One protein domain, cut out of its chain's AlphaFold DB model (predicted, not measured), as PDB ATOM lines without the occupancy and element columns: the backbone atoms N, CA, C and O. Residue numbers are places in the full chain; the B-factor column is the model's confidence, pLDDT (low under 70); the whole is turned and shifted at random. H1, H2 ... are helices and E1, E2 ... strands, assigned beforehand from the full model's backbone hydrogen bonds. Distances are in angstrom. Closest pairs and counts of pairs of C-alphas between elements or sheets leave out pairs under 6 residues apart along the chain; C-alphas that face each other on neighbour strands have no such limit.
ATOM      1  N   SER A   2       1.861 -38.204 -61.935       81.25
ATOM      2  CA  SER A   2       3.199 -37.588 -62.061       81.25
ATOM      3  C   SER A   2       3.807 -37.073 -60.749       81.25
ATOM      4  O   SER A   2       5.014 -37.168 -60.564       81.25
ATOM      5  N   THR A   3       2.996 -36.575 -59.811       91.19
ATOM      6  CA  THR A   3       3.505 -36.015 -58.549       91.19
ATOM      7  C   THR A   3       4.097 -37.067 -57.609       91.19
ATOM      8  O   THR A   3       5.172 -36.835 -57.065       91.19
ATOM      9  N   ILE A   4       3.441 -38.224 -57.438       95.50
ATOM     10  CA  ILE A   4       3.922 -39.301 -56.550       95.50
ATOM     11  C   ILE A   4       5.190 -39.933 -57.129       95.50
ATOM     12  O   ILE A   4       6.168 -40.105 -56.409       95.50
ATOM     13  N   GLU A   5       5.196 -40.217 -58.437       94.12
ATOM     14  CA  GLU A   5       6.383 -40.719 -59.140       94.12
ATOM     15  C   GLU A   5       7.561 -39.742 -59.004       94.12
ATOM     16  O   GLU A   5       8.665 -40.153 -58.656       94.12
ATOM     17  N   CYS A   6       7.322 -38.441 -59.203       89.94
ATOM     18  CA  CYS A   6       8.345 -37.416 -59.019       89.94
ATOM     19  C   CYS A   6       8.879 -37.379 -57.582       89.94
ATOM     20  O   CYS A   6      10.085 -37.244 -57.385       89.94
ATOM     21  N   GLN A   7       8.001 -37.493 -56.581       92.25
ATOM     22  CA  GLN A   7       8.407 -37.487 -55.178       92.25
ATOM     23  C   GLN A   7       9.237 -38.733 -54.830       92.25
ATOM     24  O   GLN A   7      10.260 -38.596 -54.168       92.25
ATOM     25  N   LEU A   8       8.852 -39.918 -55.323       94.94
ATOM     26  CA  LEU A   8       9.637 -41.149 -55.171       94.94
ATOM     27  C   LEU A   8      11.025 -41.015 -55.801       94.94
ATOM     28  O   LEU A   8      12.021 -41.259 -55.125       94.94
ATOM     29  N   ARG A   9      11.100 -40.572 -57.064       90.75
ATOM     30  CA  ARG A   9      12.381 -40.361 -57.759       90.75
ATOM     31  C   ARG A   9      13.265 -39.353 -57.032       90.75
ATOM     32  O   ARG A   9      14.466 -39.574 -56.926       90.75
ATOM     33  N   LEU A  10      12.684 -38.274 -56.507       87.38
ATOM     34  CA  LEU A  10      13.429 -37.258 -55.764       87.38
ATOM     35  C   LEU A  10      13.998 -37.813 -54.452       87.38
ATOM     36  O   LEU A  10      15.175 -37.603 -54.173       87.38
ATOM     37  N   MET A  11      13.184 -38.517 -53.659       89.88
ATOM     38  CA  MET A  11      13.612 -39.014 -52.344       89.88
ATOM     39  C   MET A  11      14.567 -40.201 -52.443       89.88
ATOM     40  O   MET A  11      15.525 -40.260 -51.688       89.88
ATOM     41  N   LEU A  12      14.373 -41.090 -53.418       91.56
ATOM     42  CA  LEU A  12      15.294 -42.203 -53.683       91.56
ATOM     43  C   LEU A  12      16.471 -41.813 -54.585       91.56
ATOM     44  O   LEU A  12      17.277 -42.672 -54.935       91.56
ATOM     45  N   ARG A  13      16.547 -40.537 -54.998       87.38
ATOM     46  CA  ARG A  13      17.521 -40.011 -55.973       87.38
ATOM     47  C   ARG A  13      17.661 -40.915 -57.202       87.38
ATOM     48  O   ARG A  13      18.755 -41.125 -57.715       87.38
ATOM     49  N   SER A  14      16.537 -41.460 -57.648       87.81
ATOM     50  CA  SER A  14      16.490 -42.534 -58.626       87.81
ATOM     51  C   SER A  14      16.149 -42.009 -60.010       87.81
ATOM     52  O   SER A  14      15.158 -41.291 -60.188       87.81
ATOM     53  N   SER A  15      16.954 -42.405 -60.993       81.69
ATOM     54  CA  SER A  15      16.662 -42.179 -62.414       81.69
ATOM     55  C   SER A  15      15.880 -43.342 -63.031       81.69
ATOM     56  O   SER A  15      15.093 -43.141 -63.956       81.69
ATOM     57  N   THR A  16      16.044 -44.553 -62.493       84.31
ATOM     58  CA  THR A  16      15.502 -45.789 -63.076       84.31
ATOM     59  C   THR A  16      14.232 -46.293 -62.428       84.31
ATOM     60  O   THR A  16      13.612 -47.212 -62.966       84.31
ATOM     61  N   LEU A  17      13.821 -45.686 -61.311       93.81
ATOM     62  CA  LEU A  17      12.595 -46.054 -60.630       93.81
ATOM     63  C   LEU A  17      11.422 -45.971 -61.592       93.81
ATOM     64  O   LEU A  17      11.152 -44.942 -62.221       93.81
ATOM     65  N   ARG A  18      10.680 -47.073 -61.643       92.94
ATOM     66  CA  ARG A  18       9.485 -47.198 -62.458       92.94
ATOM     67  C   ARG A  18       8.302 -47.474 -61.559       92.94
ATOM     68  O   ARG A  18       8.181 -48.554 -60.995       92.94
ATOM     69  N   VAL A  19       7.383 -46.518 -61.470       96.56
ATOM     70  CA  VAL A  19       6.101 -46.760 -60.804       96.56
ATOM     71  C   VAL A  19       5.270 -47.701 -61.674       96.56
ATOM     72  O   VAL A  19       4.958 -47.381 -62.823       96.56
ATOM     73  N   THR A  20       4.941 -48.873 -61.138       97.06
ATOM     74  CA  THR A  20       4.211 -49.928 -61.849       97.06
ATOM     75  C   THR A  20       2.710 -49.822 -61.620       97.06
ATOM     76  O   THR A  20       1.939 -50.031 -62.555       97.06
ATOM     77  N   ASN A  21       2.276 -49.454 -60.411       97.00
ATOM     78  CA  ASN A  21       0.862 -49.303 -60.073       97.00
ATOM     79  C   ASN A  21       0.658 -48.221 -58.999       97.00
ATOM     80  O   ASN A  21       1.423 -48.132 -58.043       97.00
ATOM     81  N   ILE A  22      -0.396 -47.415 -59.141       97.44
ATOM     82  CA  ILE A  22      -0.895 -46.527 -58.086       97.44
ATOM     83  C   ILE A  22      -2.382 -46.819 -57.924       97.44
ATOM     84  O   ILE A  22      -3.171 -46.558 -58.834       97.44
ATOM     85  N   ARG A  23      -2.766 -47.310 -56.748       97.31
ATOM     86  CA  ARG A  23      -4.152 -47.596 -56.386       97.31
ATOM     87  C   ARG A  23      -4.601 -46.623 -55.304       97.31
ATOM     88  O   ARG A  23      -3.954 -46.517 -54.270       97.31
ATOM     89  N   GLN A  24      -5.708 -45.921 -55.516       96.88
ATOM     90  CA  GLN A  24      -6.323 -45.124 -54.455       96.88
ATOM     91  C   GLN A  24      -6.911 -46.066 -53.397       96.88
ATOM     92  O   GLN A  24      -7.653 -46.989 -53.730       96.88
ATOM     93  N   VAL A  25      -6.522 -45.859 -52.140       97.00
ATOM     94  CA  VAL A  25      -6.994 -46.650 -50.986       97.00
ATOM     95  C   VAL A  25      -7.726 -45.765 -49.977       97.00
ATOM     96  O   VAL A  25      -8.562 -46.260 -49.226       97.00
ATOM     97  N   GLY A  26      -7.449 -44.458 -49.984       93.31
ATOM     98  CA  GLY A  26      -8.107 -43.496 -49.112       93.31
ATOM     99  C   GLY A  26      -9.585 -43.307 -49.441       93.31
ATOM    100  O   GLY A  26      -9.968 -43.195 -50.604       93.31
ATOM    101  N   ASP A  27     -10.390 -43.232 -48.385       96.00
ATOM    102  CA  ASP A  27     -11.791 -42.823 -48.432       96.00
ATOM    103  C   ASP A  27     -11.864 -41.286 -48.473       96.00
ATOM    104  O   ASP A  27     -11.208 -40.591 -47.683       96.00
ATOM    105  N   GLU A  28     -12.635 -40.751 -49.416       96.69
ATOM    106  CA  GLU A  28     -12.806 -39.311 -49.609       96.69
ATOM    107  C   GLU A  28     -13.445 -38.659 -48.377       96.69
ATOM    108  O   GLU A  28     -12.953 -37.632 -47.905       96.69
ATOM    109  N   GLN A  29     -14.428 -39.321 -47.752       97.44
ATOM    110  CA  GLN A  29     -15.065 -38.819 -46.531       97.44
ATOM    111  C   GLN A  29     -14.077 -38.775 -45.366       97.44
ATOM    112  O   GLN A  29     -14.009 -37.788 -44.631       97.44
ATOM    113  N   LYS A  30     -13.244 -39.814 -45.211       96.38
ATOM    114  CA  LYS A  30     -12.184 -39.816 -44.188       96.38
ATOM    115  C   LYS A  30     -11.161 -38.718 -44.436       96.38
ATOM    116  O   LYS A  30     -10.695 -38.114 -43.475       96.38
ATOM    117  N   SER A  31     -10.853 -38.425 -45.696       97.00
ATOM    118  CA  SER A  31      -9.933 -37.345 -46.057       97.00
ATOM    119  C   SER A  31     -10.497 -35.964 -45.715       97.00
ATOM    120  O   SER A  31      -9.757 -35.103 -45.239       97.00
ATOM    121  N   GLU A  32     -11.799 -35.739 -45.897       97.50
ATOM    122  CA  GLU A  32     -12.461 -34.500 -45.467       97.50
ATOM    123  C   GLU A  32     -12.492 -34.363 -43.942       97.50
ATOM    124  O   GLU A  32     -12.144 -33.308 -43.407       97.50
ATOM    125  N   VAL A  33     -12.840 -35.441 -43.229       97.88
ATOM    126  CA  VAL A  33     -12.819 -35.476 -41.758       97.88
ATOM    127  C   VAL A  33     -11.408 -35.224 -41.234       97.88
ATOM    128  O   VAL A  33     -11.238 -34.439 -40.302       97.88
ATOM    129  N   PHE A  34     -10.394 -35.832 -41.852       97.88
ATOM    130  CA  PHE A  34      -8.990 -35.618 -41.518       97.88
ATOM    131  C   PHE A  34      -8.597 -34.148 -41.685       97.88
ATOM    132  O   PHE A  34      -8.098 -33.534 -40.742       97.88
ATOM    133  N   LYS A  35      -8.894 -33.557 -42.849       97.62
ATOM    134  CA  LYS A  35      -8.600 -32.146 -43.130       97.62
ATOM    135  C   LYS A  35      -9.302 -31.210 -42.161       97.62
ATOM    136  O   LYS A  35      -8.684 -30.257 -41.721       97.62
ATOM    137  N   LYS A  36     -10.556 -31.492 -41.798       97.94
ATOM    138  CA  LYS A  36     -11.314 -30.686 -40.834       97.94
ATOM    139  C   LYS A  36     -10.783 -30.828 -39.407       97.94
ATOM    140  O   LYS A  36     -10.785 -29.857 -38.664       97.94
ATOM    141  N   LYS A  37     -10.369 -32.033 -39.008       98.06
ATOM    142  CA  LYS A  37      -9.890 -32.319 -37.647       98.06
ATOM    143  C   LYS A  37      -8.483 -31.774 -37.395       98.06
ATOM    144  O   LYS A  37      -8.172 -31.417 -36.265       98.06
ATOM    145  N   TYR A  38      -7.642 -31.746 -38.425       97.56
ATOM    146  CA  TYR A  38      -6.220 -31.422 -38.313       97.56
ATOM    147  C   TYR A  38      -5.811 -30.212 -39.171       97.56
ATOM    148  O   TYR A  38      -4.641 -30.083 -39.528       97.56
ATOM    149  N   ASP A  39      -6.749 -29.313 -39.486       96.50
ATOM    150  CA  ASP A  39      -6.527 -28.111 -40.309       96.50
ATOM    151  C   ASP A  39      -5.465 -27.163 -39.725       96.50
ATOM    152  O   ASP A  39      -4.683 -26.558 -40.462       96.50
ATOM    153  N   GLN A  40      -5.419 -27.054 -38.399       96.50
ATOM    154  CA  GLN A  40      -4.475 -26.216 -37.658       96.50
ATOM    155  C   GLN A  40      -3.126 -26.900 -37.418       96.50
ATOM    156  O   GLN A  40      -2.164 -26.250 -37.004       96.50
ATOM    157  N   MET A  41      -3.033 -28.208 -37.667       97.12
ATOM    158  CA  MET A  41      -1.815 -28.969 -37.430       97.12
ATOM    159  C   MET A  41      -0.898 -28.951 -38.648       97.12
ATOM    160  O   MET A  41      -1.314 -28.846 -39.801       97.12
ATOM    161  N   ARG A  42       0.400 -29.115 -38.399       96.25
ATOM    162  CA  ARG A  42       1.357 -29.356 -39.477       96.25
ATOM    163  C   ARG A  42       1.110 -30.742 -40.071       96.25
ATOM    164  O   ARG A  42       1.269 -31.738 -39.367       96.25
ATOM    165  N   VAL A  43       0.777 -30.790 -41.359       97.12
ATOM    166  CA  VAL A  43       0.610 -32.025 -42.137       97.12
ATOM    167  C   VAL A  43       1.797 -32.205 -43.082       97.12
ATOM    168  O   VAL A  43       2.222 -31.251 -43.740       97.12
ATOM    169  N   ILE A  44       2.340 -33.418 -43.144       96.62
ATOM    170  CA  ILE A  44       3.390 -33.812 -44.092       96.62
ATOM    171  C   ILE A  44       2.885 -34.912 -45.023       96.62
ATOM    172  O   ILE A  44       2.060 -35.730 -44.626       96.62
ATOM    173  N   ASN A  45       3.434 -34.963 -46.235       96.56
ATOM    174  CA  ASN A  45       3.179 -36.050 -47.174       96.56
ATOM    175  C   ASN A  45       4.394 -36.969 -47.205       96.56
ATOM    176  O   ASN A  45       5.491 -36.522 -47.551       96.56
ATOM    177  N   CYS A  46       4.207 -38.240 -46.875       96.88
ATOM    178  CA  CYS A  46       5.300 -39.198 -46.725       96.88
ATOM    179  C   CYS A  46       4.914 -40.583 -47.257       96.88
ATOM    180  O   CYS A  46       3.755 -40.825 -47.613       96.88
ATOM    181  N   PHE A  47       5.903 -41.477 -47.327       97.50
ATOM    182  CA  PHE A  47       5.685 -42.882 -47.658       97.50
ATOM    183  C   PHE A  47       5.839 -43.750 -46.411       97.50
ATOM    184  O   PHE A  47       6.762 -43.550 -45.627       97.50
ATOM    185  N   LEU A  48       4.949 -44.722 -46.244       96.81
ATOM    186  CA  LEU A  48       4.900 -45.643 -45.107       96.81
ATOM    187  C   LEU A  48       5.013 -47.089 -45.601       96.81
ATOM    188  O   LEU A  48       4.493 -47.407 -46.677       96.81
ATOM    189  N   ARG A  49       5.626 -47.989 -44.817       94.44
ATOM    190  CA  ARG A  49       5.545 -49.427 -45.125       94.44
ATOM    191  C   ARG A  49       4.183 -49.966 -44.758       94.44
ATOM    192  O   ARG A  49       3.547 -49.533 -43.797       94.44
ATOM    193  N   TYR A  50       3.792 -51.005 -45.484       89.50
ATOM    194  CA  TYR A  50       2.627 -51.805 -45.144       89.50
ATOM    195  C   TYR A  50       2.715 -52.356 -43.712       89.50
ATOM    196  O   TYR A  50       1.741 -52.282 -42.961       89.50
ATOM    197  N   GLN A  51       3.894 -52.850 -43.301       89.00
ATOM    198  CA  GLN A  51       4.057 -53.378 -41.947       89.00
ATOM    199  C   GLN A  51       3.896 -52.288 -40.888       89.00
ATOM    200  O   GLN A  51       3.282 -52.566 -39.867       89.00
ATOM    201  N   ASP A  52       4.378 -51.062 -41.111       87.69
ATOM    202  CA  ASP A  52       4.319 -49.995 -40.100       87.69
ATOM    203  C   ASP A  52       2.861 -49.622 -39.759       87.69
ATOM    204  O   ASP A  52       2.522 -49.419 -38.593       87.69
ATOM    205  N   ILE A  53       1.971 -49.642 -40.757       87.12
ATOM    206  CA  ILE A  53       0.532 -49.397 -40.565       87.12
ATOM    207  C   ILE A  53      -0.129 -50.541 -39.786       87.12
ATOM    208  O   ILE A  53      -0.913 -50.290 -38.875       87.12
ATOM    209  N   ASN A  54       0.211 -51.795 -40.091       84.25
ATOM    210  CA  ASN A  54      -0.360 -52.950 -39.388       84.25
ATOM    211  C   ASN A  54       0.210 -53.131 -37.975       84.25
ATOM    212  O   ASN A  54      -0.504 -53.529 -37.056       84.25
ATOM    213  N   THR A  55       1.493 -52.815 -37.787       78.50
ATOM    214  CA  THR A  55       2.192 -52.944 -36.499       78.50
ATOM    215  C   THR A  55       1.597 -52.002 -35.457       78.50
ATOM    216  O   THR A  55       1.685 -52.290 -34.260       78.50
ATOM    217  N   PHE A  56       0.909 -50.935 -35.884       77.12
ATOM    218  CA  PHE A  56       0.148 -50.070 -34.991       77.12
ATOM    219  C   PHE A  56      -0.772 -50.854 -34.048       77.12
ATOM    220  O   PHE A  56      -0.772 -50.572 -32.852       77.12
ATOM    221  N   LEU A  57      -1.462 -51.889 -34.551       73.38
ATOM    222  CA  LEU A  57      -2.368 -52.724 -33.751       73.38
ATOM    223  C   LEU A  57      -1.680 -53.359 -32.534       73.38
ATOM    224  O   LEU A  57      -2.340 -53.702 -31.561       73.38
ATOM    225  N   THR A  58      -0.356 -53.510 -32.588       82.31
ATOM    226  CA  THR A  58       0.438 -54.129 -31.520       82.31
ATOM    227  C   THR A  58       1.184 -53.119 -30.651       82.31
ATOM    228  O   THR A  58       1.366 -53.369 -29.464       82.31
ATOM    229  N   LYS A  59       1.631 -51.986 -31.215       84.19
ATOM    230  CA  LYS A  59       2.544 -51.051 -30.530       84.19
ATOM    231  C   LYS A  59       1.926 -49.707 -30.151       84.19
ATOM    232  O   LYS A  59       2.555 -48.977 -29.394       84.19
ATOM    233  N   ASN A  60       0.742 -49.358 -30.663       90.81
ATOM    234  CA  ASN A  60       0.114 -48.038 -30.491       90.81
ATOM    235  C   ASN A  60       1.006 -46.843 -30.905       90.81
ATOM    236  O   ASN A  60       0.777 -45.713 -30.478       90.81
ATOM    237  N   ILE A  61       2.051 -47.075 -31.705       94.06
ATOM    238  CA  ILE A  61       2.994 -46.054 -32.178       94.06
ATOM    239  C   ILE A  61       3.376 -46.397 -33.614       94.06
ATOM    240  O   ILE A  61       3.674 -47.553 -33.918       94.06
ATOM    241  N   ILE A  62       3.381 -45.385 -34.480       95.38
ATOM    242  CA  ILE A  62       3.782 -45.493 -35.882       95.38
ATOM    243  C   ILE A  62       5.048 -44.664 -36.080       95.38
ATOM    244  O   ILE A  62       5.068 -43.469 -35.774       95.38
ATOM    245  N   GLU A  63       6.101 -45.308 -36.583       95.38
ATOM    246  CA  GLU A  63       7.320 -44.635 -37.037       95.38
ATOM    247  C   GLU A  63       7.082 -44.122 -38.465       95.38
ATOM    248  O   GLU A  63       6.848 -44.901 -39.387       95.38
ATOM    249  N   VAL A  64       7.116 -42.805 -38.650       96.44
ATOM    250  CA  VAL A  64       6.867 -42.137 -39.931       96.44
ATOM    251  C   VAL A  64       8.173 -41.503 -40.414       96.44
ATOM    252  O   VAL A  64       8.653 -40.570 -39.766       96.44
ATOM    253  N   PRO A  65       8.777 -41.960 -41.524       96.31
ATOM    254  CA  PRO A  65      10.019 -41.381 -42.027       96.31
ATOM    255  C   PRO A  65       9.813 -39.915 -42.419       96.31
ATOM    256  O   PRO A  65       8.852 -39.564 -43.107       96.31
ATOM    257  N   ALA A  66      10.719 -39.042 -41.976       94.38
ATOM    258  CA  ALA A  66      10.623 -37.612 -42.251       94.38
ATOM    259  C   ALA A  66      11.031 -37.270 -43.693       94.38
ATOM    260  O   ALA A  66      10.434 -36.377 -44.297       94.38
ATOM    261  N   PHE A  67      12.036 -37.970 -44.232       91.50
ATOM    262  CA  PHE A  67      12.652 -37.648 -45.526       91.50
ATOM    263  C   PHE A  67      13.037 -38.858 -46.386       91.50
ATOM    264  O   PHE A  67      13.623 -38.668 -47.447       91.50
ATOM    265  N   SER A  68      12.690 -40.075 -45.969       94.12
ATOM    266  CA  SER A  68      13.032 -41.305 -46.687       94.12
ATOM    267  C   SER A  68      11.794 -42.039 -47.201       94.12
ATOM    268  O   SER A  68      10.662 -41.815 -46.758       94.12
ATOM    269  N   VAL A  69      12.009 -42.914 -48.184       96.12
ATOM    270  CA  VAL A  69      11.022 -43.918 -48.598       96.12
ATOM    271  C   VAL A  69      11.442 -45.228 -47.942       96.12
ATOM    272  O   VAL A  69      12.581 -45.650 -48.138       96.12
ATOM    273  N   PRO A  70      10.570 -45.878 -47.165       94.81
ATOM    274  CA  PRO A  70      10.970 -47.064 -46.436       94.81
ATOM    275  C   PRO A  70      10.927 -48.283 -47.372       94.81
ATOM    276  O   PRO A  70       9.879 -48.896 -47.567       94.81
ATOM    277  N   ILE A  71      12.075 -48.585 -47.981       95.00
ATOM    278  CA  ILE A  71      12.286 -49.670 -48.951       95.00
ATOM    279  C   ILE A  71      13.203 -50.761 -48.392       95.00
ATOM    280  O   ILE A  71      14.033 -50.484 -47.526       95.00
ATOM    281  N   ASP A  72      13.080 -51.985 -48.907       93.44
ATOM    282  CA  ASP A  72      14.046 -53.060 -48.653       93.44
ATOM    283  C   ASP A  72      15.066 -53.110 -49.792       93.44
ATOM    284  O   ASP A  72      14.742 -53.492 -50.909       93.44
ATOM    285  N   LEU A  73      16.317 -52.740 -49.528       91.38
ATOM    286  CA  LEU A  73      17.357 -52.665 -50.563       91.38
ATOM    287  C   LEU A  73      17.666 -54.012 -51.246       91.38
ATOM    288  O   LEU A  73      18.345 -54.013 -52.274       91.38
ATOM    289  N   ASN A  74      17.184 -55.132 -50.700       92.38
ATOM    290  CA  ASN A  74      17.325 -56.462 -51.291       92.38
ATOM    291  C   ASN A  74      16.183 -56.821 -52.256       92.38
ATOM    292  O   ASN A  74      16.281 -57.810 -52.982       92.38
ATOM    293  N   GLU A  75      15.105 -56.036 -52.278       95.00
ATOM    294  CA  GLU A  75      13.960 -56.256 -53.151       95.00
ATOM    295  C   GLU A  75      14.002 -55.327 -54.369       95.00
ATOM    296  O   GLU A  75      14.345 -54.149 -54.287       95.00
ATOM    297  N   LEU A  76      13.609 -55.859 -55.529       95.19
ATOM    298  CA  LEU A  76      13.458 -55.063 -56.751       95.19
ATOM    299  C   LEU A  76      12.095 -54.377 -56.827       95.19
ATOM    300  O   LEU A  76      11.965 -53.335 -57.461       95.19
ATOM    301  N   ARG A  77      11.064 -54.985 -56.231       96.56
ATOM    302  CA  ARG A  77       9.681 -54.510 -56.294       96.56
ATOM    303  C   ARG A  77       9.235 -54.081 -54.918       96.56
ATOM    304  O   ARG A  77       9.207 -54.889 -54.003       96.56
ATOM    305  N   HIS A  78       8.811 -52.836 -54.816       96.56
ATOM    306  CA  HIS A  78       8.473 -52.205 -53.554       96.56
ATOM    307  C   HIS A  78       6.995 -51.883 -53.509       96.56
ATOM    308  O   HIS A  78       6.411 -51.423 -54.494       96.56
ATOM    309  N   LYS A  79       6.408 -52.075 -52.329       96.88
ATOM    310  CA  LYS A  79       5.037 -51.684 -52.019       96.88
ATOM    311  C   LYS A  79       5.038 -50.731 -50.827       96.88
ATOM    312  O   LYS A  79       5.368 -51.127 -49.710       96.88
ATOM    313  N   VAL A  80       4.606 -49.494 -51.052       97.44
ATOM    314  CA  VAL A  80       4.518 -48.450 -50.018       97.44
ATOM    315  C   VAL A  80       3.156 -47.762 -50.048       97.44
ATOM    316  O   VAL A  80       2.454 -47.774 -51.060       97.44
ATOM    317  N   TYR A  81       2.788 -47.117 -48.947       97.50
ATOM    318  CA  TYR A  81       1.620 -46.244 -48.883       97.50
ATOM    319  C   TYR A  81       2.031 -44.785 -48.920       97.50
ATOM    320  O   TYR A  81       2.910 -44.380 -48.173       97.50
ATOM    321  N   TYR A  82       1.363 -43.988 -49.745       97.62
ATOM    322  CA  TYR A  82       1.461 -42.535 -49.709       97.62
ATOM    323  C   TYR A  82       0.378 -41.975 -48.789       97.62
ATOM    324  O   TYR A  82      -0.812 -42.226 -49.019       97.62
ATOM    325  N   ALA A  83       0.780 -41.225 -47.765       97.50
ATOM    326  CA  ALA A  83      -0.119 -40.734 -46.728       97.50
ATOM    327  C   ALA A  83       0.125 -39.259 -46.377       97.50
ATOM    328  O   ALA A  83       1.256 -38.766 -46.425       97.50
ATOM    329  N   GLU A  84      -0.956 -38.587 -45.982       97.50
ATOM    330  CA  GLU A  84      -0.944 -37.314 -45.260       97.50
ATOM    331  C   GLU A  84      -0.866 -37.607 -43.755       97.50
ATOM    332  O   GLU A  84      -1.693 -38.343 -43.217       97.50
ATOM    333  N   VAL A  85       0.125 -37.045 -43.062       97.75
ATOM    334  CA  VAL A  85       0.350 -37.280 -41.628       97.75
ATOM    335  C   VAL A  85       0.343 -35.963 -40.864       97.75
ATOM    336  O   VAL A  85       1.191 -35.098 -41.096       97.75
ATOM    337  N   ALA A  86      -0.595 -35.816 -39.929       98.12
ATOM    338  CA  ALA A  86      -0.704 -34.663 -39.038       98.12
ATOM    339  C   ALA A  86       0.302 -34.788 -37.882       98.12
ATOM    340  O   ALA A  86       0.007 -35.345 -36.825       98.12
ATOM    341  N   VAL A  87       1.514 -34.273 -38.089       97.62
ATOM    342  CA  VAL A  87       2.605 -34.324 -37.101       97.62
ATOM    343  C   VAL A  87       2.509 -33.230 -36.039       97.62
ATOM    344  O   VAL A  87       3.038 -33.413 -34.945       97.62
ATOM    345  N   GLY A  88       1.855 -32.101 -36.338       96.81
ATOM    346  CA  GLY A  88       1.721 -30.983 -35.396       96.81
ATOM    347  C   GLY A  88       3.061 -30.430 -34.899       96.81
ATOM    348  O   GLY A  88       4.033 -30.357 -35.663       96.81
ATOM    349  N   THR A  89       3.101 -30.042 -33.622       96.50
ATOM    350  CA  THR A  89       4.329 -29.620 -32.931       96.50
ATOM    351  C   THR A  89       5.137 -30.840 -32.498       96.50
ATOM    352  O   THR A  89       4.685 -31.640 -31.682       96.50
ATOM    353  N   SER A  90       6.349 -30.990 -33.030       97.00
ATOM    354  CA  SER A  90       7.189 -32.159 -32.752       97.00
ATOM    355  C   SER A  90       8.259 -31.862 -31.702       97.00
ATOM    356  O   SER A  90       8.951 -30.848 -31.799       97.00
ATOM    357  N   LEU A  91       8.452 -32.768 -30.742       96.44
ATOM    358  CA  LEU A  91       9.525 -32.686 -29.748       96.44
ATOM    359  C   LEU A  91      10.680 -33.620 -30.121       96.44
ATOM    360  O   LEU A  91      10.476 -34.820 -30.286       96.44
ATOM    361  N   PHE A  92      11.896 -33.083 -30.229       96.00
ATOM    362  CA  PHE A  92      13.078 -33.897 -30.505       96.00
ATOM    363  C   PHE A  92      13.516 -34.663 -29.252       96.00
ATOM    364  O   PHE A  92      13.838 -34.046 -28.236       96.00
ATOM    365  N   VAL A  93      13.528 -35.995 -29.319       95.81
ATOM    366  CA  VAL A  93      13.875 -36.880 -28.193       95.81
ATOM    367  C   VAL A  93      14.678 -38.090 -28.676       95.81
ATOM    368  O   VAL A  93      14.741 -38.383 -29.870       95.81
ATOM    369  N   THR A  94      15.300 -38.819 -27.747       94.62
ATOM    370  CA  THR A  94      15.875 -40.132 -28.067       94.62
ATOM    371  C   THR A  94      14.761 -41.131 -28.379       94.62
ATOM    372  O   THR A  94      13.642 -41.006 -27.873       94.62
ATOM    373  N   ARG A  95      15.061 -42.147 -29.199       94.19
ATOM    374  CA  ARG A  95      14.074 -43.166 -29.593       94.19
ATOM    375  C   ARG A  95      13.420 -43.824 -28.376       94.19
ATOM    376  O   ARG A  95      12.199 -43.906 -28.332       94.19
ATOM    377  N   ASP A  96      14.199 -44.192 -27.361       93.31
ATOM    378  CA  ASP A  96      13.688 -44.849 -26.149       93.31
ATOM    379  C   ASP A  96      12.667 -43.988 -25.394       93.31
ATOM    380  O   ASP A  96      11.616 -44.482 -24.975       93.31
ATOM    381  N   ILE A  97      12.934 -42.682 -25.277       94.94
ATOM    382  CA  ILE A  97      12.013 -41.728 -24.648       94.94
ATOM    383  C   ILE A  97      10.760 -41.568 -25.503       94.94
ATOM    384  O   ILE A  97       9.659 -41.583 -24.969       94.94
ATOM    385  N   GLY A  98      10.896 -41.444 -26.822       95.00
ATOM    386  CA  GLY A  98       9.741 -41.278 -27.699       95.00
ATOM    387  C   GLY A  98       8.829 -42.514 -27.755       95.00
ATOM    388  O   GLY A  98       7.606 -42.386 -27.846       95.00
ATOM    389  N   MET A  99       9.415 -43.710 -27.645       93.69
ATOM    390  CA  MET A  99       8.687 -44.980 -27.641       93.69
ATOM    391  C   MET A  99       7.965 -45.233 -26.310       93.69
ATOM    392  O   MET A  99       6.846 -45.738 -26.312       93.69
ATOM    393  N   SER A 100       8.566 -44.866 -25.175       94.88
ATOM    394  CA  SER A 100       8.000 -45.145 -23.843       94.88
ATOM    395  C   SER A 100       7.242 -43.970 -23.215       94.88
ATOM    396  O   SER A 100       6.284 -44.173 -22.471       94.88
ATOM    397  N   GLY A 101       7.638 -42.735 -23.513       92.88
ATOM    398  CA  GLY A 101       7.180 -41.529 -22.828       92.88
ATOM    399  C   GLY A 101       5.865 -40.980 -23.368       92.88
ATOM    400  O   GLY A 101       5.582 -41.059 -24.561       92.88
ATOM    401  N   ASN A 102       5.047 -40.385 -22.505       95.44
ATOM    402  CA  ASN A 102       3.856 -39.648 -22.930       95.44
ATOM    403  C   ASN A 102       4.246 -38.319 -23.585       95.44
ATOM    404  O   ASN A 102       5.252 -37.714 -23.214       95.44
ATOM    405  N   LEU A 103       3.457 -37.878 -24.567       95.62
ATOM    406  CA  LEU A 103       3.652 -36.573 -25.195       95.62
ATOM    407  C   LEU A 103       3.414 -35.476 -24.146       95.62
ATOM    408  O   LEU A 103       2.362 -35.496 -23.506       95.62
ATOM    409  N   PRO A 104       4.363 -34.545 -23.944       95.31
ATOM    410  CA  PRO A 104       4.126 -33.373 -23.110       95.31
ATOM    411  C   PRO A 104       2.998 -32.508 -23.675       95.31
ATOM    412  O   PRO A 104       2.785 -32.483 -24.890       95.31
ATOM    413  N   ASP A 105       2.334 -31.746 -22.808       95.62
ATOM    414  CA  ASP A 105       1.281 -30.820 -23.225       95.62
ATOM    415  C   ASP A 105       1.782 -29.859 -24.313       95.62
ATOM    416  O   ASP A 105       2.877 -29.294 -24.238       95.62
ATOM    417  N   GLY A 106       0.975 -29.704 -25.364       94.12
ATOM    418  CA  GLY A 106       1.311 -28.890 -26.535       94.12
ATOM    419  C   GLY A 106       2.250 -29.559 -27.549       94.12
ATOM    420  O   GLY A 106       2.556 -28.941 -28.569       94.12
ATOM    421  N   SER A 107       2.692 -30.799 -27.309       95.81
ATOM    422  CA  SER A 107       3.411 -31.613 -28.296       95.81
ATOM    423  C   SER A 107       2.496 -32.667 -28.916       95.81
ATOM    424  O   SER A 107       1.706 -33.322 -28.245       95.81
ATOM    425  N   ASP A 108       2.649 -32.861 -30.217       96.88
ATOM    426  CA  ASP A 108       1.798 -33.710 -31.044       96.88
ATOM    427  C   ASP A 108       2.502 -34.972 -31.544       96.88
ATOM    428  O   ASP A 108       1.877 -35.997 -31.818       96.88
ATOM    429  N   SER A 109       3.817 -34.901 -31.692       97.06
ATOM    430  CA  SER A 109       4.640 -36.020 -32.131       97.06
ATOM    431  C   SER A 109       6.020 -35.930 -31.504       97.06
ATOM    432  O   SER A 109       6.464 -34.864 -31.070       97.06
ATOM    433  N   PHE A 110       6.726 -37.054 -31.475       97.56
ATOM    434  CA  PHE A 110       8.162 -37.038 -31.230       97.56
ATOM    435  C   PHE A 110       8.906 -37.036 -32.555       97.56
ATOM    436  O   PHE A 110       8.445 -37.635 -33.520       97.56
ATOM    437  N   LEU A 111      10.058 -36.380 -32.596       97.06
ATOM    438  CA  LEU A 111      11.016 -36.471 -33.687       97.06
ATOM    439  C   LEU A 111      12.244 -37.200 -33.145       97.06
ATOM    440  O   LEU A 111      12.874 -36.725 -32.201       97.06
ATOM    441  N   VAL A 112      12.553 -38.363 -33.700       96.25
ATOM    442  CA  VAL A 112      13.619 -39.239 -33.210       96.25
ATOM    443  C   VAL A 112      14.617 -39.538 -34.314       96.25
ATOM    444  O   VAL A 112      14.270 -39.603 -35.492       96.25
ATOM    445  N   PHE A 113      15.869 -39.728 -33.913       94.94
ATOM    446  CA  PHE A 113      16.941 -40.177 -34.792       94.94
ATOM    447  C   PHE A 113      17.162 -41.676 -34.583       94.94
ATOM    448  O   PHE A 113      17.327 -42.133 -33.446       94.94
ATOM    449  N   ARG A 114      17.159 -42.447 -35.667       90.88
ATOM    450  CA  ARG A 114      17.458 -43.875 -35.656       90.88
ATOM    451  C   ARG A 114      18.942 -44.053 -35.939       90.88
ATOM    452  O   ARG A 114      19.384 -43.906 -37.065       90.88
ATOM    453  N   SER A 115      19.730 -44.369 -34.921       84.50
ATOM    454  CA  SER A 115      21.123 -44.731 -35.181       84.50
ATOM    455  C   SER A 115      21.163 -45.979 -36.074       84.50
ATOM    456  O   SER A 115      20.484 -46.960 -35.776       84.50
ATOM    457  N   HIS A 116      21.943 -45.935 -37.156       71.75
ATOM    458  CA  HIS A 116      22.200 -47.070 -38.051       71.75
ATOM    459  C   HIS A 116      23.050 -48.176 -37.407       71.75
ATOM    460  O   HIS A 116      23.486 -49.093 -38.097       71.75
ATOM    461  N   ASN A 117      23.305 -48.113 -36.099       58.75
ATOM    462  CA  ASN A 117      24.058 -49.150 -35.422       58.75
ATOM    463  C   ASN A 117      23.343 -50.496 -35.606       58.75
ATOM    464  O   ASN A 117      22.185 -50.653 -35.216       58.75
ATOM    465  N   ASN A 118      24.068 -51.466 -36.168       52.94
ATOM    466  CA  ASN A 118      23.670 -52.860 -36.419       52.94
ATOM    467  C   ASN A 118      23.227 -53.633 -35.154       52.94
ATOM    468  O   ASN A 118      23.014 -54.845 -35.192       52.94
ATOM    469  N   ILE A 425      24.549 -36.610 -39.494       70.38
ATOM    470  CA  ILE A 425      23.083 -36.725 -39.465       70.38
ATOM    471  C   ILE A 425      22.595 -37.104 -40.865       70.38
ATOM    472  O   ILE A 425      22.327 -36.251 -41.711       70.38
ATOM    473  N   GLU A 426      22.467 -38.404 -41.104       83.38
ATOM    474  CA  GLU A 426      21.807 -38.935 -42.294       83.38
ATOM    475  C   GLU A 426      20.305 -38.640 -42.200       83.38
ATOM    476  O   GLU A 426      19.617 -39.151 -41.319       83.38
ATOM    477  N   PHE A 427      19.770 -37.793 -43.084       84.69
ATOM    478  CA  PHE A 427      18.349 -37.408 -43.052       84.69
ATOM    479  C   PHE A 427      17.389 -38.604 -43.158       84.69
ATOM    480  O   PHE A 427      16.262 -38.522 -42.666       84.69
ATOM    481  N   ASP A 428      17.851 -39.714 -43.734       86.44
ATOM    482  CA  ASP A 428      17.082 -40.951 -43.891       86.44
ATOM    483  C   ASP A 428      16.765 -41.640 -42.560       86.44
ATOM    484  O   ASP A 428      15.825 -42.433 -42.474       86.44
ATOM    485  N   SER A 429      17.504 -41.281 -41.512       91.19
ATOM    486  CA  SER A 429      17.364 -41.826 -40.169       91.19
ATOM    487  C   SER A 429      16.452 -41.004 -39.247       91.19
ATOM    488  O   SER A 429      16.296 -41.332 -38.069       91.19
ATOM    489  N   LEU A 430      15.832 -39.934 -39.752       95.12
ATOM    490  CA  LEU A 430      14.928 -39.089 -38.975       95.12
ATOM    491  C   LEU A 430      13.475 -39.574 -39.107       95.12
ATOM    492  O   LEU A 430      12.928 -39.630 -40.209       95.12
ATOM    493  N   PHE A 431      12.823 -39.858 -37.978       96.44
ATOM    494  CA  PHE A 431      11.454 -40.375 -37.928       96.44
ATOM    495  C   PHE A 431      10.572 -39.551 -36.991       96.44
ATOM    496  O   PHE A 431      10.993 -39.153 -35.906       96.44
ATOM    497  N   TYR A 432       9.317 -39.346 -37.378       97.50
ATOM    498  CA  TYR A 432       8.265 -38.932 -36.461       97.50
ATOM    499  C   TYR A 432       7.687 -40.163 -35.759       97.50
ATOM    500  O   TYR A 432       7.399 -41.163 -36.410       97.50
ATOM    501  N   LEU A 433       7.466 -40.086 -34.451       96.94
ATOM    502  CA  LEU A 433       6.664 -41.068 -33.726       96.94
ATOM    503  C   LEU A 433       5.269 -40.491 -33.516       96.94
ATOM    504  O   LEU A 433       5.091 -39.513 -32.779       96.94
ATOM    505  N   VAL A 434       4.289 -41.101 -34.176       96.88
ATOM    506  CA  VAL A 434       2.881 -40.703 -34.124       96.88
ATOM    507  C   VAL A 434       2.111 -41.752 -33.330       96.88
ATOM    508  O   VAL A 434       2.072 -42.921 -33.710       96.88
ATOM    509  N   LYS A 435       1.520 -41.338 -32.204       95.31
ATOM    510  CA  LYS A 435       0.783 -42.234 -31.293       95.31
ATOM    511  C   LYS A 435      -0.697 -42.393 -31.645       95.31
ATOM    512  O   LYS A 435      -1.292 -43.418 -31.347       95.31
ATOM    513  N   ASP A 436      -1.292 -41.377 -32.267       95.00
ATOM    514  CA  ASP A 436      -2.700 -41.394 -32.676       95.00
ATOM    515  C   ASP A 436      -2.811 -41.803 -34.157       95.00
ATOM    516  O   ASP A 436      -2.395 -41.034 -35.027       95.00
ATOM    517  N   PRO A 437      -3.385 -42.976 -34.479       94.06
ATOM    518  CA  PRO A 437      -3.509 -43.459 -35.853       94.06
ATOM    519  C   PRO A 437      -4.482 -42.607 -36.672       94.06
ATOM    520  O   PRO A 437      -4.356 -42.547 -37.892       94.06
ATOM    521  N   ALA A 438      -5.420 -41.897 -36.030       95.62
ATOM    522  CA  ALA A 438      -6.329 -40.998 -36.732       95.62
ATOM    523  C   ALA A 438      -5.581 -39.823 -37.385       95.62
ATOM    524  O   ALA A 438      -6.120 -39.195 -38.293       95.62
ATOM    525  N   ARG A 439      -4.330 -39.559 -36.973       96.50
ATOM    526  CA  ARG A 439      -3.430 -38.565 -37.581       96.50
ATOM    527  C   ARG A 439      -2.780 -39.041 -38.878       96.50
ATOM    528  O   ARG A 439      -2.011 -38.277 -39.459       96.50
ATOM    529  N   ILE A 440      -3.071 -40.253 -39.343       96.81
ATOM    530  CA  ILE A 440      -2.567 -40.781 -40.609       96.81
ATOM    531  C   ILE A 440      -3.733 -40.981 -41.572       96.81
ATOM    532  O   ILE A 440      -4.607 -41.818 -41.356       96.81
ATOM    533  N   ASN A 441      -3.708 -40.239 -42.673       97.00
ATOM    534  CA  ASN A 441      -4.640 -40.386 -43.777       97.00
ATOM    535  C   ASN A 441      -3.929 -41.029 -44.974       97.00
ATOM    536  O   ASN A 441      -3.202 -40.371 -45.721       97.00
ATOM    537  N   VAL A 442      -4.114 -42.338 -45.143       97.19
ATOM    538  CA  VAL A 442      -3.547 -43.091 -46.270       97.19
ATOM    539  C   VAL A 442      -4.333 -42.774 -47.536       97.19
ATOM    540  O   VAL A 442      -5.527 -43.044 -47.608       97.19
ATOM    541  N   LEU A 443      -3.658 -42.239 -48.551       96.69
ATOM    542  CA  LEU A 443      -4.290 -41.812 -49.798       96.69
ATOM    543  C   LEU A 443      -4.155 -42.873 -50.896       96.69
ATOM    544  O   LEU A 443      -5.143 -43.255 -51.532       96.69
ATOM    545  N   TYR A 444      -2.937 -43.376 -51.106       97.56
ATOM    546  CA  TYR A 444      -2.628 -44.288 -52.206       97.56
ATOM    547  C   TYR A 444      -1.733 -45.440 -51.760       97.56
ATOM    548  O   TYR A 444      -0.837 -45.271 -50.940       97.56
ATOM    549  N   GLU A 445      -1.940 -46.597 -52.370       97.56
ATOM    550  CA  GLU A 445      -1.000 -47.708 -52.413       97.56
ATOM    551  C   GLU A 445      -0.166 -47.589 -53.690       97.56
ATOM    552  O   GLU A 445      -0.714 -47.471 -54.789       97.56
ATOM    553  N   VAL A 446       1.155 -47.597 -53.550       97.69
ATOM    554  CA  VAL A 446       2.097 -47.363 -54.643       97.69
ATOM    555  C   VAL A 446       3.017 -48.568 -54.770       97.69
ATOM    556  O   VAL A 446       3.693 -48.950 -53.816       97.69
ATOM    557  N   HIS A 447       3.041 -49.144 -55.967       97.50
ATOM    558  CA  HIS A 447       3.954 -50.208 -56.361       97.50
ATOM    559  C   HIS A 447       4.967 -49.637 -57.343       97.50
ATOM    560  O   HIS A 447       4.594 -48.928 -58.286       97.50
ATOM    561  N   PHE A 448       6.243 -49.928 -57.133       97.25
ATOM    562  CA  PHE A 448       7.305 -49.473 -58.019       97.25
ATOM    563  C   PHE A 448       8.472 -50.452 -58.045       97.25
ATOM    564  O   PHE A 448       8.730 -51.155 -57.073       97.25
ATOM    565  N   ASP A 449       9.179 -50.465 -59.167       95.94
ATOM    566  CA  ASP A 449      10.426 -51.193 -59.318       95.94
ATOM    567  C   ASP A 449      11.583 -50.228 -59.020       95.94
ATOM    568  O   ASP A 449      11.639 -49.129 -59.585       95.94
ATOM    569  N   TYR A 450      12.482 -50.621 -58.122       95.25
ATOM    570  CA  TYR A 450      13.696 -49.892 -57.771       95.25
ATOM    571  C   TYR A 450      14.825 -50.886 -57.519       95.25
ATOM    572  O   TYR A 450      14.712 -51.762 -56.665       95.25
ATOM    573  N   ASP A 451      15.910 -50.728 -58.269       91.44
ATOM    574  CA  ASP A 451      17.089 -51.580 -58.196       91.44
ATOM    575  C   ASP A 451      18.301 -50.730 -57.808       91.44
ATOM    576  O   ASP A 451      18.815 -49.935 -58.603       91.44
ATOM    577  N   LEU A 452      18.772 -50.911 -56.573       89.12
ATOM    578  CA  LEU A 452      19.925 -50.184 -56.055       89.12
ATOM    579  C   LEU A 452      21.200 -50.464 -56.868       89.12
ATOM    580  O   LEU A 452      22.036 -49.570 -57.019       89.12
ATOM    581  N   ALA A 453      21.370 -51.679 -57.400       84.56
ATOM    582  CA  ALA A 453      22.533 -52.019 -58.217       84.56
ATOM    583  C   ALA A 453      22.519 -51.241 -59.539       84.56
ATOM    584  O   ALA A 453      23.565 -50.766 -59.987       84.56
ATOM    585  N   LEU A 454      21.330 -51.041 -60.114       83.56
ATOM    586  CA  LEU A 454      21.144 -50.219 -61.306       83.56
ATOM    587  C   LEU A 454      21.425 -48.735 -61.027       83.56
ATOM    588  O   LEU A 454      22.014 -48.061 -61.872       83.56
ATOM    589  N   GLU A 455      21.042 -48.226 -59.853       83.31
ATOM    590  CA  GLU A 455      21.269 -46.824 -59.473       83.31
ATOM    591  C   GLU A 455      22.733 -46.506 -59.166       83.31
ATOM    592  O   GLU A 455      23.217 -45.430 -59.525       83.31
ATOM    593  N   ARG A 456      23.483 -47.451 -58.581       71.56
ATOM    594  CA  ARG A 456      24.918 -47.278 -58.281       71.56
ATOM    595  C   ARG A 456      25.769 -46.985 -59.525       71.56
ATOM    596  O   ARG A 456      26.864 -46.450 -59.386       71.56
TER     597      ARG A 456
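Overview. This is residues 2 to 118 and 425 to 456 of the 602 residues of the protein "B box-type domain-containing protein" of Edhazardia aedis (strain USNM 41457) (UniProt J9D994). Two sheets of four strands are partly face to face as a sandwich with their strands crossed: a larger, strongly twisted and curled sheet E1 E8 E4 E2, with long strands E4 and E8, and a smaller one, E3 E7 E6 E5. H1 and H3 are on opposite faces of the larger sheet, H2 packs over E8 and E4, H4 covers E6 of the smaller sheet, and short H5 follows E8 far from the middle. The printed part has 149 residues, with five named helices and eight named strands in the order H1 E1 H2 E2 H3 E3 E4 E5 H4 E6 E7 E8 H5; the class is mixed. The larger sheet is antiparallel, the smaller mixed. The whole is compact, with a radius of gyration of the C-alphas of 15.6 A and spans of 47 by 41 by 26 A.

Arrangement. The larger sheet runs E1, residues 18 to 24, E8, 440 to 449, E4, 77 to 86, and E2, 43 to 49. N 23 and O 445 are 2.8 A apart, N 80 and O 446 3.0 A, and N 46 and O 83 3.0 A, each within hydrogen-bond range. E8 bends by 63 degrees at residue 443. The smaller sheet runs E3, 62 to 65, E7, 430 to 434, E6, 109 to 113, and E5, 90 to 93, with N 64 and O 432 2.8 A, N 112 and O 431 2.8 A, and N 111 and O 91 2.8 A. E6 and E5 are parallel; with H4, residues 95 to 100, they form a strand-helix-strand unit, two parallel neighbour strands joined through a helix, with a right-handed crossover. H4 is over E6 at a height of 8.4 A and runs along the strands. The closest C-alphas of E2 and E3, Leu 48 and Val 64, are 6.6 A apart. H1, residues 2 to 11, is on the larger sheet at a height of 5.7 A; H2, residues 28 to 37, is over E8 and E4 at 9.7 A. H3, residues 50 to 59, only grazes the smaller sheet. Every O i to N i+4 pair is within range in H1, H2 and H4, and 4 of 6 in H3; H5, residues 452 to 455, is too short for one.

Along the chain. H1 begins at C-alpha 2 (3.199, -37.588, -62.061). E4 is 28.3 A long and E8 25.0 A, ending at C-alpha 449 (10.426, -51.193, -59.318).

Size, cuts and confidence. The C-alphas farthest apart, of Asp 105 and Leu 454, are 47.1 A apart. Residues 119 to 424 are not printed; C-alphas 118 and 425 are 16.4 A apart across the cut. The link E3 to E4 is long. Residues 117 to 118 are under pLDDT 70.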